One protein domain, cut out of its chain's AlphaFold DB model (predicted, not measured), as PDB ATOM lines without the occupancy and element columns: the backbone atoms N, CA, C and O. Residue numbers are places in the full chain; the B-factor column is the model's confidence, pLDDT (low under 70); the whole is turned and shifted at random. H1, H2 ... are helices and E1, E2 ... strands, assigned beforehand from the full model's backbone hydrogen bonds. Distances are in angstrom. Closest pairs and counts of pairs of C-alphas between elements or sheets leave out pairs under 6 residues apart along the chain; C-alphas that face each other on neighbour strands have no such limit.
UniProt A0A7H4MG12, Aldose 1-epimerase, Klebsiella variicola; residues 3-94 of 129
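AT A GLANCE: This is residues 3 to 94 of the 129 residues of the protein "Aldose 1-epimerase" of Klebsiella variicola (UniProt A0A7H4MG12). Look for a strongly twisted, curled sheet of four strands, E1 to E4, at one end, and a small hairpin, E5 and E6, far off at the other, joined to the rest by a long stretch without named elements, residues 63 to 83. A tiny helix, H1, grazes the sheet, and residues 86 to 91 of the far hairpin stick out. The 92 printed residues hold, in order, E1 E2 E3 E4 H1 E5 E6; both sheets are antiparallel, the larger in order E1 - E2 - E3 - E4. The class is mostly strand, with only 39 residues in named elements; the whole is loose, radius of gyration of the C-alphas 17.7 A, spans 55 by 35 by 22 A.

HOW THE PARTS SIT: Begin at E2, residues 14 to 21, and E3, residues 27 to 31, a hairpin with N 18 and O 30 at 2.8 A. E4, residues 36 to 43, is antiparallel to E3, with N 29 and O 39 at 2.9 A. E1, residues 3 to 8, pairs with E2 over residues 14 to 17, with N 5 and O 15 at 3.0 A. These four strands form a meander, each the antiparallel neighbour of the one before. H1, residues 59 to 62, only grazes this sheet; it is too short for an O i to N i+4 pair, and its one O i to N i+3 pair is within range. E5, residues 84 to 87, and E6, residues 90 to 93, are a hairpin, with N 87 and O 90 at 2.8 A.

IN THESE COORDINATES: Find C-alpha 3 at (68.731, 154.411, 115.331), where E1 begins. E2 measures 23.0 A and E4 21.5 A. E6 ends at C-alpha 93, (99.968, 142.941, 137.774).

THE WHOLE: The farthest C-alphas, Asp 46 and Gly 89, are 56.7 A apart. The links E4 to H1 and H1 to E5 are long. The printed part has no cut, and no printed residue is under 70 in pLDDT.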
ATOM      1  N   THR A   3      68.303 153.929 116.647       88.75
ATOM      2  CA  THR A   3      68.731 154.411 115.331       88.75
ATOM      3  C   THR A   3      70.080 153.795 114.992       88.75
ATOM      4  O   THR A   3      70.999 153.822 115.809       88.75
ATOM      5  N   GLN A   4      70.210 153.250 113.785       85.81
ATOM      6  CA  GLN A   4      71.454 152.663 113.295       85.81
ATOM      7  C   GLN A   4      72.085 153.572 112.238       85.81
ATOM      8  O   GLN A   4      71.391 154.076 111.356       85.81
ATOM      9  N   THR A   5      73.399 153.781 112.319       85.00
ATOM     10  CA  THR A   5      74.144 154.587 111.338       85.00
ATOM     11  C   THR A   5      74.793 153.712 110.269       85.00
ATOM     12  O   THR A   5      74.994 152.521 110.477       85.00
ATOM     13  N   THR A   6      75.209 154.301 109.148       85.38
ATOM     14  CA  THR A   6      76.065 153.637 108.144       85.38
ATOM     15  C   THR A   6      77.547 153.626 108.525       85.38
ATOM     16  O   THR A   6      78.289 152.770 108.052       85.38
ATOM     17  N   ALA A   7      77.988 154.545 109.391       86.19
ATOM     18  CA  ALA A   7      79.343 154.550 109.930       86.19
ATOM     19  C   ALA A   7      79.587 153.329 110.831       86.19
ATOM     20  O   ALA A   7      78.695 152.903 111.574       86.19
ATOM     21  N   LEU A   8      80.808 152.792 110.781       88.44
ATOM     22  CA  LEU A   8      81.228 151.645 111.582       88.44
ATOM     23  C   LEU A   8      81.910 152.101 112.875       88.44
ATOM     24  O   LEU A   8      82.692 153.055 112.890       88.44
ATOM     25  N   ALA A   9      81.613 151.399 113.961       87.12
ATOM     26  CA  ALA A   9      82.313 151.522 115.224       87.12
ATOM     27  C   ALA A   9      83.654 150.762 115.170       87.12
ATOM     28  O   ALA A   9      83.889 149.966 114.257       87.12
ATOM     29  N   PRO A  10      84.560 150.977 116.142       85.62
ATOM     30  CA  PRO A  10      85.858 150.294 116.181       85.62
ATOM     31  C   PRO A  10      85.792 148.761 116.259       85.62
ATOM     32  O   PRO A  10      86.802 148.094 116.054       85.62
ATOM     33  N   ASP A  11      84.622 148.195 116.561       83.25
ATOM     34  CA  ASP A  11      84.351 146.756 116.522       83.25
ATOM     35  C   ASP A  11      84.000 146.227 115.114       83.25
ATOM     36  O   ASP A  11      83.781 145.028 114.950       83.25
ATOM     37  N   GLY A  12      83.967 147.101 114.102       87.44
ATOM     38  CA  GLY A  12      83.625 146.777 112.715       87.44
ATOM     39  C   GLY A  12      82.123 146.693 112.439       87.44
ATOM     40  O   GLY A  12      81.732 146.413 111.310       87.44
ATOM     41  N   GLN A  13      81.276 146.941 113.438       88.25
ATOM     42  CA  GLN A  13      79.822 146.890 113.317       88.25
ATOM     43  C   GLN A  13      79.241 148.314 113.226       88.25
ATOM     44  O   GLN A  13      79.832 149.252 113.763       88.25
ATOM     45  N   PRO A  14      78.076 148.531 112.593       90.44
ATOM     46  CA  PRO A  14      77.481 149.865 112.501       90.44
ATOM     47  C   PRO A  14      77.085 150.398 113.878       90.44
ATOM     48  O   PRO A  14      76.598 149.627 114.707       90.44
ATOM     49  N   TRP A  15      77.274 151.686 114.161       89.19
ATOM     50  CA  TRP A  15      76.861 152.225 115.461       89.19
ATOM     51  C   TRP A  15      75.349 152.119 115.659       89.19
ATOM     52  O   TRP A  15      74.574 152.384 114.735       89.19
ATOM     53  N   GLN A  16      74.937 151.788 116.884       91.56
ATOM     54  CA  GLN A  16      73.546 151.896 117.306       91.56
ATOM     55  C   GLN A  16      73.420 152.945 118.400       91.56
ATOM     56  O   GLN A  16      74.197 152.977 119.353       91.56
ATOM     57  N   GLN A  17      72.421 153.805 118.260       92.75
ATOM     58  CA  GLN A  17      72.092 154.843 119.221       92.75
ATOM     59  C   GLN A  17      70.706 154.580 119.782       92.75
ATOM     60  O   GLN A  17      69.768 154.304 119.037       92.75
ATOM     61  N   VAL A  18      70.566 154.698 121.093       94.62
ATOM     62  CA  VAL A  18      69.287 154.601 121.784       94.62
ATOM     63  C   VAL A  18      69.002 155.933 122.447       94.62
ATOM     64  O   VAL A  18      69.742 156.360 123.332       94.62
ATOM     65  N   THR A  19      67.903 156.571 122.050       95.25
ATOM     66  CA  THR A  19      67.379 157.746 122.750       95.25
ATOM     67  C   THR A  19      66.284 157.323 123.719       95.25
ATOM     68  O   THR A  19      65.260 156.746 123.323       95.25
ATOM     69  N   LEU A  20      66.514 157.625 124.992       95.19
ATOM     70  CA  LEU A  20      65.594 157.454 126.105       95.19
ATOM     71  C   LEU A  20      64.943 158.801 126.417       95.19
ATOM     72  O   LEU A  20      65.609 159.833 126.397       95.19
ATOM     73  N   ARG A  21      63.646 158.792 126.725       95.81
ATOM     74  CA  ARG A  21      62.895 159.988 127.116       95.81
ATOM     75  C   ARG A  21      62.090 159.700 128.371       95.81
ATOM     76  O   ARG A  21      61.421 158.672 128.443       95.81
ATOM     77  N   ASN A  22      62.141 160.603 129.344       94.38
ATOM     78  CA  ASN A  22      61.317 160.501 130.547       94.38
ATOM     79  C   ASN A  22      60.014 161.316 130.421       94.38
ATOM     80  O   ASN A  22      59.839 162.117 129.501       94.38
ATOM     81  N   LYS A  23      59.093 161.128 131.376       94.88
ATOM     82  CA  LYS A  23      57.802 161.843 131.411       94.88
ATOM     83  C   LYS A  23      57.943 163.358 131.597       94.88
ATOM     84  O   LYS A  23      57.056 164.093 131.188       94.88
ATOM     85  N   ALA A  24      59.044 163.812 132.194       91.81
ATOM     86  CA  ALA A  24      59.330 165.227 132.415       91.81
ATOM     87  C   ALA A  24      59.915 165.928 131.173       91.81
ATOM     88  O   ALA A  24      60.155 167.126 131.216       91.81
ATOM     89  N   GLY A  25      60.145 165.205 130.071       92.12
ATOM     90  CA  GLY A  25      60.648 165.770 128.818       92.12
ATOM     91  C   GLY A  25      62.167 165.722 128.645       92.12
ATOM     92  O   GLY A  25      62.638 166.095 127.578       92.12
ATOM     93  N   MET A  26      62.918 165.209 129.624       96.12
ATOM     94  CA  MET A  26      64.361 164.984 129.495       96.12
ATOM     95  C   MET A  26      64.638 163.862 128.495       96.12
ATOM     96  O   MET A  26      63.988 162.809 128.551       96.12
ATOM     97  N   THR A  27      65.622 164.067 127.622       96.62
ATOM     98  CA  THR A  27      66.095 163.055 126.671       96.62
ATOM     99  C   THR A  27      67.566 162.736 126.910       96.62
ATOM    100  O   THR A  27      68.345 163.585 127.339       96.62
ATOM    101  N   VAL A  28      67.948 161.485 126.676       96.00
ATOM    102  CA  VAL A  28      69.334 161.020 126.766       96.00
ATOM    103  C   VAL A  28      69.604 160.084 125.602       96.00
ATOM    104  O   VAL A  28      68.829 159.156 125.383       96.00
ATOM    105  N   THR A  29      70.700 160.302 124.877       95.00
ATOM    106  CA  THR A  29      71.128 159.428 123.779       95.00
ATOM    107  C   THR A  29      72.415 158.710 124.145       95.00
ATOM    108  O   THR A  29      73.409 159.339 124.509       95.00
ATOM    109  N   VAL A  30      72.395 157.385 124.025       94.50
ATOM    110  CA  VAL A  30      73.517 156.499 124.346       94.50
ATOM    111  C   VAL A  30      73.869 155.661 123.123       94.50
ATOM    112  O   VAL A  30      72.975 155.195 122.422       94.50
ATOM    113  N   ALA A  31      75.159 155.468 122.866       92.19
ATOM    114  CA  ALA A  31      75.673 154.561 121.850       92.19
ATOM    115  C   ALA A  31      75.965 153.181 122.447       92.19
ATOM    116  O   ALA A  31      76.450 153.075 123.573       92.19
ATOM    117  N   ASP A  32      75.736 152.127 121.680       87.62
ATOM    118  CA  ASP A  32      75.983 150.750 122.105       87.62
ATOM    119  C   ASP A  32      77.473 150.422 122.279       87.62
ATOM    120  O   ASP A  32      77.861 149.695 123.201       87.62
ATOM    121  N   TRP A  33      78.334 150.998 121.440       88.19
ATOM    122  CA  TRP A  33      79.774 150.876 121.599       88.19
ATOM    123  C   TRP A  33      80.234 151.605 122.869       88.19
ATOM    124  O   TRP A  33      80.119 152.827 122.998       88.19
ATOM    125  N   GLY A  34      80.726 150.826 123.835       83.69
ATOM    126  CA  GLY A  34      81.202 151.328 125.126       83.69
ATOM    127  C   GLY A  34      80.118 151.944 126.016       83.69
ATOM    128  O   GLY A  34      80.479 152.652 126.953       83.69
ATOM    129  N   ALA A  35      78.827 151.709 125.727       89.88
ATOM    130  CA  ALA A  35      77.705 152.375 126.397       89.88
ATOM    131  C   ALA A  35      77.935 153.900 126.502       89.88
ATOM    132  O   ALA A  35      77.855 154.488 127.583       89.88
ATOM    133  N   THR A  36      78.339 154.518 125.388       90.94
ATOM    134  CA  THR A  36      78.830 155.902 125.362       90.94
ATOM    135  C   THR A  36      77.667 156.884 125.456       90.94
ATOM    136  O   THR A  36      76.787 156.890 124.602       90.94
ATOM    137  N   LEU A  37      77.665 157.752 126.462       93.81
ATOM    138  CA  LEU A  37      76.695 158.830 126.612       93.81
ATOM    139  C   LEU A  37      76.998 159.953 125.607       93.81
ATOM    140  O   LEU A  37      77.952 160.706 125.783       93.81
ATOM    141  N   LEU A  38      76.189 160.057 124.551       93.12
ATOM    142  CA  LEU A  38      76.416 160.991 123.444       93.12
ATOM    143  C   LEU A  38      75.797 162.364 123.695       93.12
ATOM    144  O   LEU A  38      76.394 163.387 123.370       93.12
ATOM    145  N   SER A  39      74.577 162.396 124.234       94.62
ATOM    146  CA  SER A  39      73.870 163.643 124.508       94.62
ATOM    147  C   SER A  39      72.868 163.489 125.645       94.62
ATOM    148  O   SER A  39      72.365 162.400 125.924       94.62
ATOM    149  N   ALA A  40      72.572 164.612 126.289       95.31
ATOM    150  CA  ALA A  40      71.447 164.759 127.195       95.31
ATOM    151  C   ALA A  40      70.793 166.116 126.925       95.31
ATOM    152  O   ALA A  40      71.498 167.094 126.679       95.31
ATOM    153  N   GLU A  41      69.470 166.168 126.972       96.62
ATOM    154  CA  GLU A  41      68.678 167.394 126.942       96.62
ATOM    155  C   GLU A  41      67.866 167.459 128.221       96.62
ATOM    156  O   GLU A  41      67.066 166.565 128.506       96.62
ATOM    157  N   VAL A  42      68.074 168.518 128.992       96.44
ATOM    158  CA  VAL A  42      67.412 168.716 130.277       96.44
ATOM    159  C   VAL A  42      66.475 169.917 130.165       96.44
ATOM    160  O   VAL A  42      66.950 170.997 129.809       96.44
ATOM    161  N   PRO A  43      65.172 169.756 130.451       96.31
ATOM    162  CA  PRO A  43      64.243 170.874 130.537       96.31
ATOM    163  C   PRO A  43      64.508 171.695 131.800       96.31
ATOM    164  O   PRO A  43      64.665 171.147 132.893       96.31
ATOM    165  N   LEU A  44      64.562 173.014 131.642       94.38
ATOM    166  CA  LEU A  44      64.698 173.980 132.724       94.38
ATOM    167  C   LEU A  44      63.330 174.500 133.174       94.38
ATOM    168  O   LEU A  44      62.310 174.313 132.511       94.38
ATOM    169  N   ALA A  45      63.320 175.181 134.321       92.25
ATOM    170  CA  ALA A  45      62.112 175.767 134.899       92.25
ATOM    171  C   ALA A  45      61.468 176.845 134.006       92.25
ATOM    172  O   ALA A  45      60.264 177.059 134.085       92.25
ATOM    173  N   ASP A  46      62.254 177.497 133.146       93.62
ATOM    174  CA  ASP A  46      61.780 178.474 132.159       93.62
ATOM    175  C   ASP A  46      61.210 177.825 130.881       93.62
ATOM    176  O   ASP A  46      60.797 178.526 129.960       93.62
ATOM    177  N   GLY A  47      61.178 176.488 130.814       89.69
ATOM    178  CA  GLY A  47      60.709 175.719 129.663       89.69
ATOM    179  C   GLY A  47      61.751 175.528 128.556       89.69
ATOM    180  O   GLY A  47      61.460 174.847 127.574       89.69
ATOM    181  N   SER A  48      62.960 176.083 128.697       94.06
ATOM    182  CA  SER A  48      64.049 175.867 127.741       94.06
ATOM    183  C   SER A  48      64.675 174.473 127.890       94.06
ATOM    184  O   SER A  48      64.643 173.867 128.961       94.06
ATOM    185  N   LEU A  49      65.256 173.946 126.808       94.12
ATOM    186  CA  LEU A  49      66.052 172.716 126.826       94.12
ATOM    187  C   LEU A  49      67.537 173.068 126.791       94.12
ATOM    188  O   LEU A  49      67.973 173.868 125.964       94.12
ATOM    189  N   ARG A  50      68.329 172.434 127.657       95.38
ATOM    190  CA  ARG A  50      69.784 172.610 127.691       95.38
ATOM    191  C   ARG A  50      70.507 171.297 127.481       95.38
ATOM    192  O   ARG A  50      70.132 170.281 128.061       95.38
ATOM    193  N   HIS A  51      71.606 171.364 126.739       94.19
ATOM    194  CA  HIS A  51      72.580 170.286 126.623       94.19
ATOM    195  C   HIS A  51      73.723 170.509 127.621       94.19
ATOM    196  O   HIS A  51      74.541 171.405 127.408       94.19
ATOM    197  N   PRO A  52      73.792 169.760 128.736       92.75
ATOM    198  CA  PRO A  52      74.814 169.984 129.756       92.75
ATOM    199  C   PRO A  52      76.129 169.242 129.473       92.75
ATOM    200  O   PRO A  52      77.109 169.464 130.177       92.75
ATOM    201  N   LEU A  53      76.153 168.337 128.492       93.88
ATOM    202  CA  LEU A  53      77.298 167.469 128.228       93.88
ATOM    203  C   LEU A  53      78.251 168.073 127.200       93.88
ATOM    204  O   LEU A  53      77.826 168.633 126.191       93.88
ATOM    205  N   LEU A  54      79.546 167.873 127.435       92.81
ATOM    206  CA  LEU A  54      80.567 168.011 126.404       92.81
ATOM    207  C   LEU A  54      80.586 166.738 125.560       92.81
ATOM    208  O   LEU A  54      80.584 165.632 126.100       92.81
ATOM    209  N   GLY A  55      80.639 166.899 124.243       90.31
ATOM    210  CA  GLY A  55      80.635 165.787 123.304       90.31
ATOM    211  C   GLY A  55      81.357 166.135 122.012       90.31
ATOM    212  O   GLY A  55      81.764 167.278 121.790       90.31
ATOM    213  N   CYS A  56      81.532 165.133 121.157       89.56
ATOM    214  CA  CYS A  56      82.083 165.328 119.821       89.56
ATOM    215  C   CYS A  56      80.974 165.598 118.797       89.56
ATOM    216  O   CYS A  56      79.849 165.123 118.948       89.56
ATOM    217  N   ALA A  57      81.315 166.324 117.729       88.00
ATOM    218  CA  ALA A  57      80.379 166.621 116.646       88.00
ATOM    219  C   ALA A  57      80.053 165.383 115.798       88.00
ATOM    220  O   ALA A  57      78.921 165.235 115.340       88.00
ATOM    221  N   LYS A  58      81.034 164.496 115.584       89.44
ATOM    222  CA  LYS A  58      80.852 163.253 114.831       89.44
ATOM    223  C   LYS A  58      81.048 162.036 115.717       89.44
ATOM    224  O   LYS A  58      81.830 162.047 116.667       89.44
ATOM    225  N   LEU A  59      80.366 160.954 115.367       85.75
ATOM    226  CA  LEU A  59      80.406 159.720 116.143       85.75
ATOM    227  C   LEU A  59      81.783 159.044 116.061       85.75
ATOM    228  O   LEU A  59      82.290 158.527 117.052       85.75
ATOM    229  N   GLU A  60      82.457 159.151 114.914       86.81
ATOM    230  CA  GLU A  60      83.799 158.589 114.708       86.81
ATOM    231  C   GLU A  60      84.892 159.333 115.498       86.81
ATOM    232  O   GLU A  60      86.021 158.847 115.618       86.81
ATOM    233  N   ASP A  61      84.595 160.525 116.017       89.31
ATOM    234  CA  ASP A  61      85.513 161.269 116.881       89.31
ATOM    235  C   ASP A  61      85.550 160.674 118.299       89.31
ATOM    236  O   ASP A  61      86.600 160.714 118.938       89.31
ATOM    237  N   TYR A  62      84.472 160.029 118.770       87.25
ATOM    238  CA  TYR A  62      84.435 159.383 120.093       87.25
ATOM    239  C   TYR A  62      85.441 158.232 120.228       87.25
ATOM    240  O   TYR A  62      85.946 157.979 121.321       87.25
ATOM    241  N   ALA A  63      85.779 157.575 119.116       84.12
ATOM    242  CA  ALA A  63      86.813 156.544 119.067       84.12
ATOM    243  C   ALA A  63      88.246 157.113 119.050       84.12
ATOM    244  O   ALA A  63      89.203 156.387 119.318       84.12
ATOM    245  N   ARG A  64      88.411 158.395 118.695       85.44
ATOM    246  CA  ARG A  64      89.717 159.060 118.525       85.44
ATOM    247  C   ARG A  64      90.061 160.028 119.652       85.44
ATOM    248  O   ARG A  64      91.237 160.320 119.855       85.44
ATOM    249  N   GLN A  65      89.057 160.548 120.348       83.31
ATOM    250  CA  GLN A  65      89.234 161.486 121.450       83.31
ATOM    251  C   GLN A  65      90.002 160.848 122.622       83.31
ATOM    252  O   GLN A  65      89.908 159.647 122.869       83.31
ATOM    253  N   ALA A  66      90.762 161.669 123.350       84.44
ATOM    254  CA  ALA A  66      91.611 161.238 124.466       84.44
ATOM    255  C   ALA A  66      91.098 161.684 125.851       84.44
ATOM    256  O   ALA A  66      91.758 161.450 126.859       84.44
ATOM    257  N   ALA A  67      89.945 162.353 125.904       87.06
ATOM    258  CA  ALA A  67      89.352 162.929 127.109       87.06
ATOM    259  C   ALA A  67      88.290 162.027 127.773       87.06
ATOM    260  O   ALA A  67      87.707 162.413 128.781       87.06
ATOM    261  N   PHE A  68      88.033 160.837 127.221       86.69
ATOM    262  CA  PHE A  68      87.019 159.882 127.680       86.69
ATOM    263  C   PHE A  68      85.605 160.486 127.795       86.69
ATOM    264  O   PHE A  68      84.819 160.081 128.649       86.69
ATOM    265  N   LEU A  69      85.267 161.449 126.926       90.25
ATOM    266  CA  LEU A  69      83.966 162.128 126.945       90.25
ATOM    267  C   LEU A  69      82.824 161.122 126.781       90.25
ATOM    268  O   LEU A  69      82.788 160.374 125.804       90.25
ATOM    269  N   GLY A  70      81.909 161.104 127.751       88.12
ATOM    270  CA  GLY A  70      80.740 160.223 127.742       88.12
ATOM    271  C   GLY A  70      81.057 158.727 127.835       88.12
ATOM    272  O   GLY A  70      80.140 157.915 127.752       88.12
ATOM    273  N   ALA A  71      82.321 158.334 127.995       89.56
ATOM    274  CA  ALA A  71      82.707 156.932 127.990       89.56
ATOM    275  C   ALA A  71      82.346 156.246 129.314       89.56
ATOM    276  O   ALA A  71      82.614 156.772 130.397       89.56
ATOM    277  N   SER A  72      81.828 155.022 129.229       88.44
ATOM    278  CA  SER A  72      81.735 154.142 130.394       88.44
ATOM    279  C   SER A  72      83.091 153.468 130.630       88.44
ATOM    280  O   SER A  72      83.595 152.736 129.775       88.44
ATOM    281  N   VAL A  73      83.707 153.732 131.785       85.19
ATOM    282  CA  VAL A  73      85.065 153.266 132.113       85.19
ATOM    283  C   VAL A  73      85.013 152.002 132.972       85.19
ATOM    284  O   VAL A  73      84.366 151.985 134.016       85.19
ATOM    285  N   GLY A  74      85.739 150.951 132.572       81.81
ATOM    286  CA  GLY A  74      85.799 149.694 133.323       81.81
ATOM    287  C   GLY A  74      86.949 148.771 132.900       81.81
ATOM    288  O   GLY A  74      87.599 148.983 131.882       81.81
ATOM    289  N   ARG A  75      87.271 147.714 133.660       86.81
ATOM    290  CA  ARG A  75      86.641 147.236 134.917       86.81
ATOM    291  C   ARG A  75      87.022 148.013 136.181       86.81
ATOM    292  O   ARG A  75      86.419 147.804 137.222       86.81
ATOM    293  N   TYR A  76      88.009 148.891 136.099       84.56
ATOM    294  CA  TYR A  76      88.421 149.765 137.191       84.56
ATOM    295  C   TYR A  76      88.648 151.151 136.599       84.56
ATOM    296  O   TYR A  76      89.298 151.275 135.559       84.56
ATOM    297  N   ALA A  77      88.077 152.173 137.226       83.12
ATOM    298  CA  ALA A  77      88.263 153.557 136.821       83.12
ATOM    299  C   ALA A  77      89.391 154.194 137.639       83.12
ATOM    300  O   ALA A  77      89.604 153.835 138.794       83.12
ATOM    301  N   ASN A  78      90.059 155.194 137.059       86.00
ATOM    302  CA  ASN A  78      91.222 155.864 137.650       86.00
ATOM    303  C   ASN A  78      92.486 154.974 137.682       86.00
ATOM    304  O   ASN A  78      92.584 153.969 136.979       86.00
ATOM    305  N   ARG A  79      93.509 155.405 138.424       85.88
ATOM    306  CA  ARG A  79      94.862 154.846 138.397       85.88
ATOM    307  C   ARG A  79      95.024 153.714 139.407       85.88
ATOM    308  O   ARG A  79      94.578 153.818 140.547       85.88
ATOM    309  N   ILE A  80      95.735 152.668 138.991       85.25
ATOM    310  CA  ILE A  80      96.254 151.617 139.872       85.25
ATOM    311  C   ILE A  80      97.741 151.903 140.088       85.25
ATOM    312  O   ILE A  80      98.529 151.895 139.140       85.25
ATOM    313  N   GLY A  81      98.125 152.185 141.334       86.25
ATOM    314  CA  GLY A  81      99.506 152.517 141.689       86.25
ATOM    315  C   GLY A  81     100.482 151.403 141.305       86.25
ATOM    316  O   GLY A  81     100.212 150.227 141.536       86.25
ATOM    317  N   ASN A  82     101.619 151.762 140.698       87.44
ATOM    318  CA  ASN A  82     102.636 150.813 140.216       87.44
ATOM    319  C   ASN A  82     102.089 149.697 139.305       87.44
ATOM    320  O   ASN A  82     102.727 148.656 139.164       87.44
ATOM    321  N   SER A  83     100.912 149.901 138.700       88.50
ATOM    322  CA  SER A  83     100.240 148.925 137.835       88.50
ATOM    323  C   SER A  83     100.084 147.543 138.480       88.50
ATOM    324  O   SER A  83     100.168 146.516 137.808       88.50
ATOM    325  N   ARG A  84      99.876 147.506 139.801       88.62
ATOM    326  CA  ARG A  84      99.712 146.265 140.559       88.62
ATOM    327  C   ARG A  84      98.872 146.474 141.809       88.62
ATOM    328  O   ARG A  84      98.902 147.546 142.404       88.62
ATOM    329  N   PHE A  85      98.154 145.441 142.227       89.56
ATOM    330  CA  PHE A  85      97.361 145.463 143.454       89.56
ATOM    331  C   PHE A  85      97.243 144.051 144.051       89.56
ATOM    332  O   PHE A  85      97.314 143.070 143.309       89.56
ATOM    333  N   PRO A  86      97.110 143.916 145.382       93.81
ATOM    334  CA  PRO A  86      96.847 142.626 146.006       93.81
ATOM    335  C   PRO A  86      95.386 142.202 145.794       93.81
ATOM    336  O   PRO A  86      94.474 143.013 145.949       93.81
ATOM    337  N   LEU A  87      95.164 140.926 145.483       92.44
ATOM    338  CA  LEU A  87      93.853 140.281 145.397       92.44
ATOM    339  C   LEU A  87      93.980 138.853 145.941       92.44
ATOM    340  O   LEU A  87      94.829 138.101 145.473       92.44
ATOM    341  N   ASP A  88      93.186 138.500 146.952       95.69
ATOM    342  CA  ASP A  88      93.172 137.163 147.576       95.69
ATOM    343  C   ASP A  88      94.566 136.635 147.971       95.69
ATOM    344  O   ASP A  88      94.911 135.471 147.783       95.69
ATOM    345  N   GLY A  89      95.409 137.524 148.505       94.12
ATOM    346  CA  GLY A  89      96.777 137.198 148.922       94.12
ATOM    347  C   GLY A  89      97.789 137.068 147.777       94.12
ATOM    348  O   GLY A  89      98.970 136.856 148.043       94.12
ATOM    349  N   GLN A  90      97.375 137.243 146.520       94.94
ATOM    350  CA  GLN A  90      98.257 137.262 145.353       94.94
ATOM    351  C   GLN A  90      98.428 138.681 144.806       94.94
ATOM    352  O   GLN A  90      97.495 139.483 144.777       94.94
ATOM    353  N   LEU A  91      99.637 139.007 144.350       93.62
ATOM    354  CA  LEU A  91      99.901 140.287 143.702       93.62
ATOM    355  C   LEU A  91      99.536 140.197 142.217       93.62
ATOM    356  O   LEU A  91     100.210 139.513 141.448       93.62
ATOM    357  N   VAL A  92      98.490 140.912 141.813       92.88
ATOM    358  CA  VAL A  92      98.046 140.988 140.420       92.88
ATOM    359  C   VAL A  92      98.723 142.170 139.745       92.88
ATOM    360  O   VAL A  92      98.597 143.309 140.197       92.88
ATOM    361  N   ASN A  93      99.412 141.906 138.639       89.31
ATOM    362  CA  ASN A  93      99.968 142.941 137.774       89.31
ATOM    363  C   ASN A  93      98.999 143.235 136.626       89.31
ATOM    364  O   ASN A  93      98.397 142.329 136.050       89.31
ATOM    365  N   VAL A  94      98.879 144.507 136.274       88.00
ATOM    366  CA  VAL A  94      98.070 144.995 135.158       88.00
ATOM    367  C   VAL A  94      98.962 145.761 134.180       88.00
ATOM    368  O   VAL A  94     100.000 146.288 134.567       88.00
TER     369      VAL A  94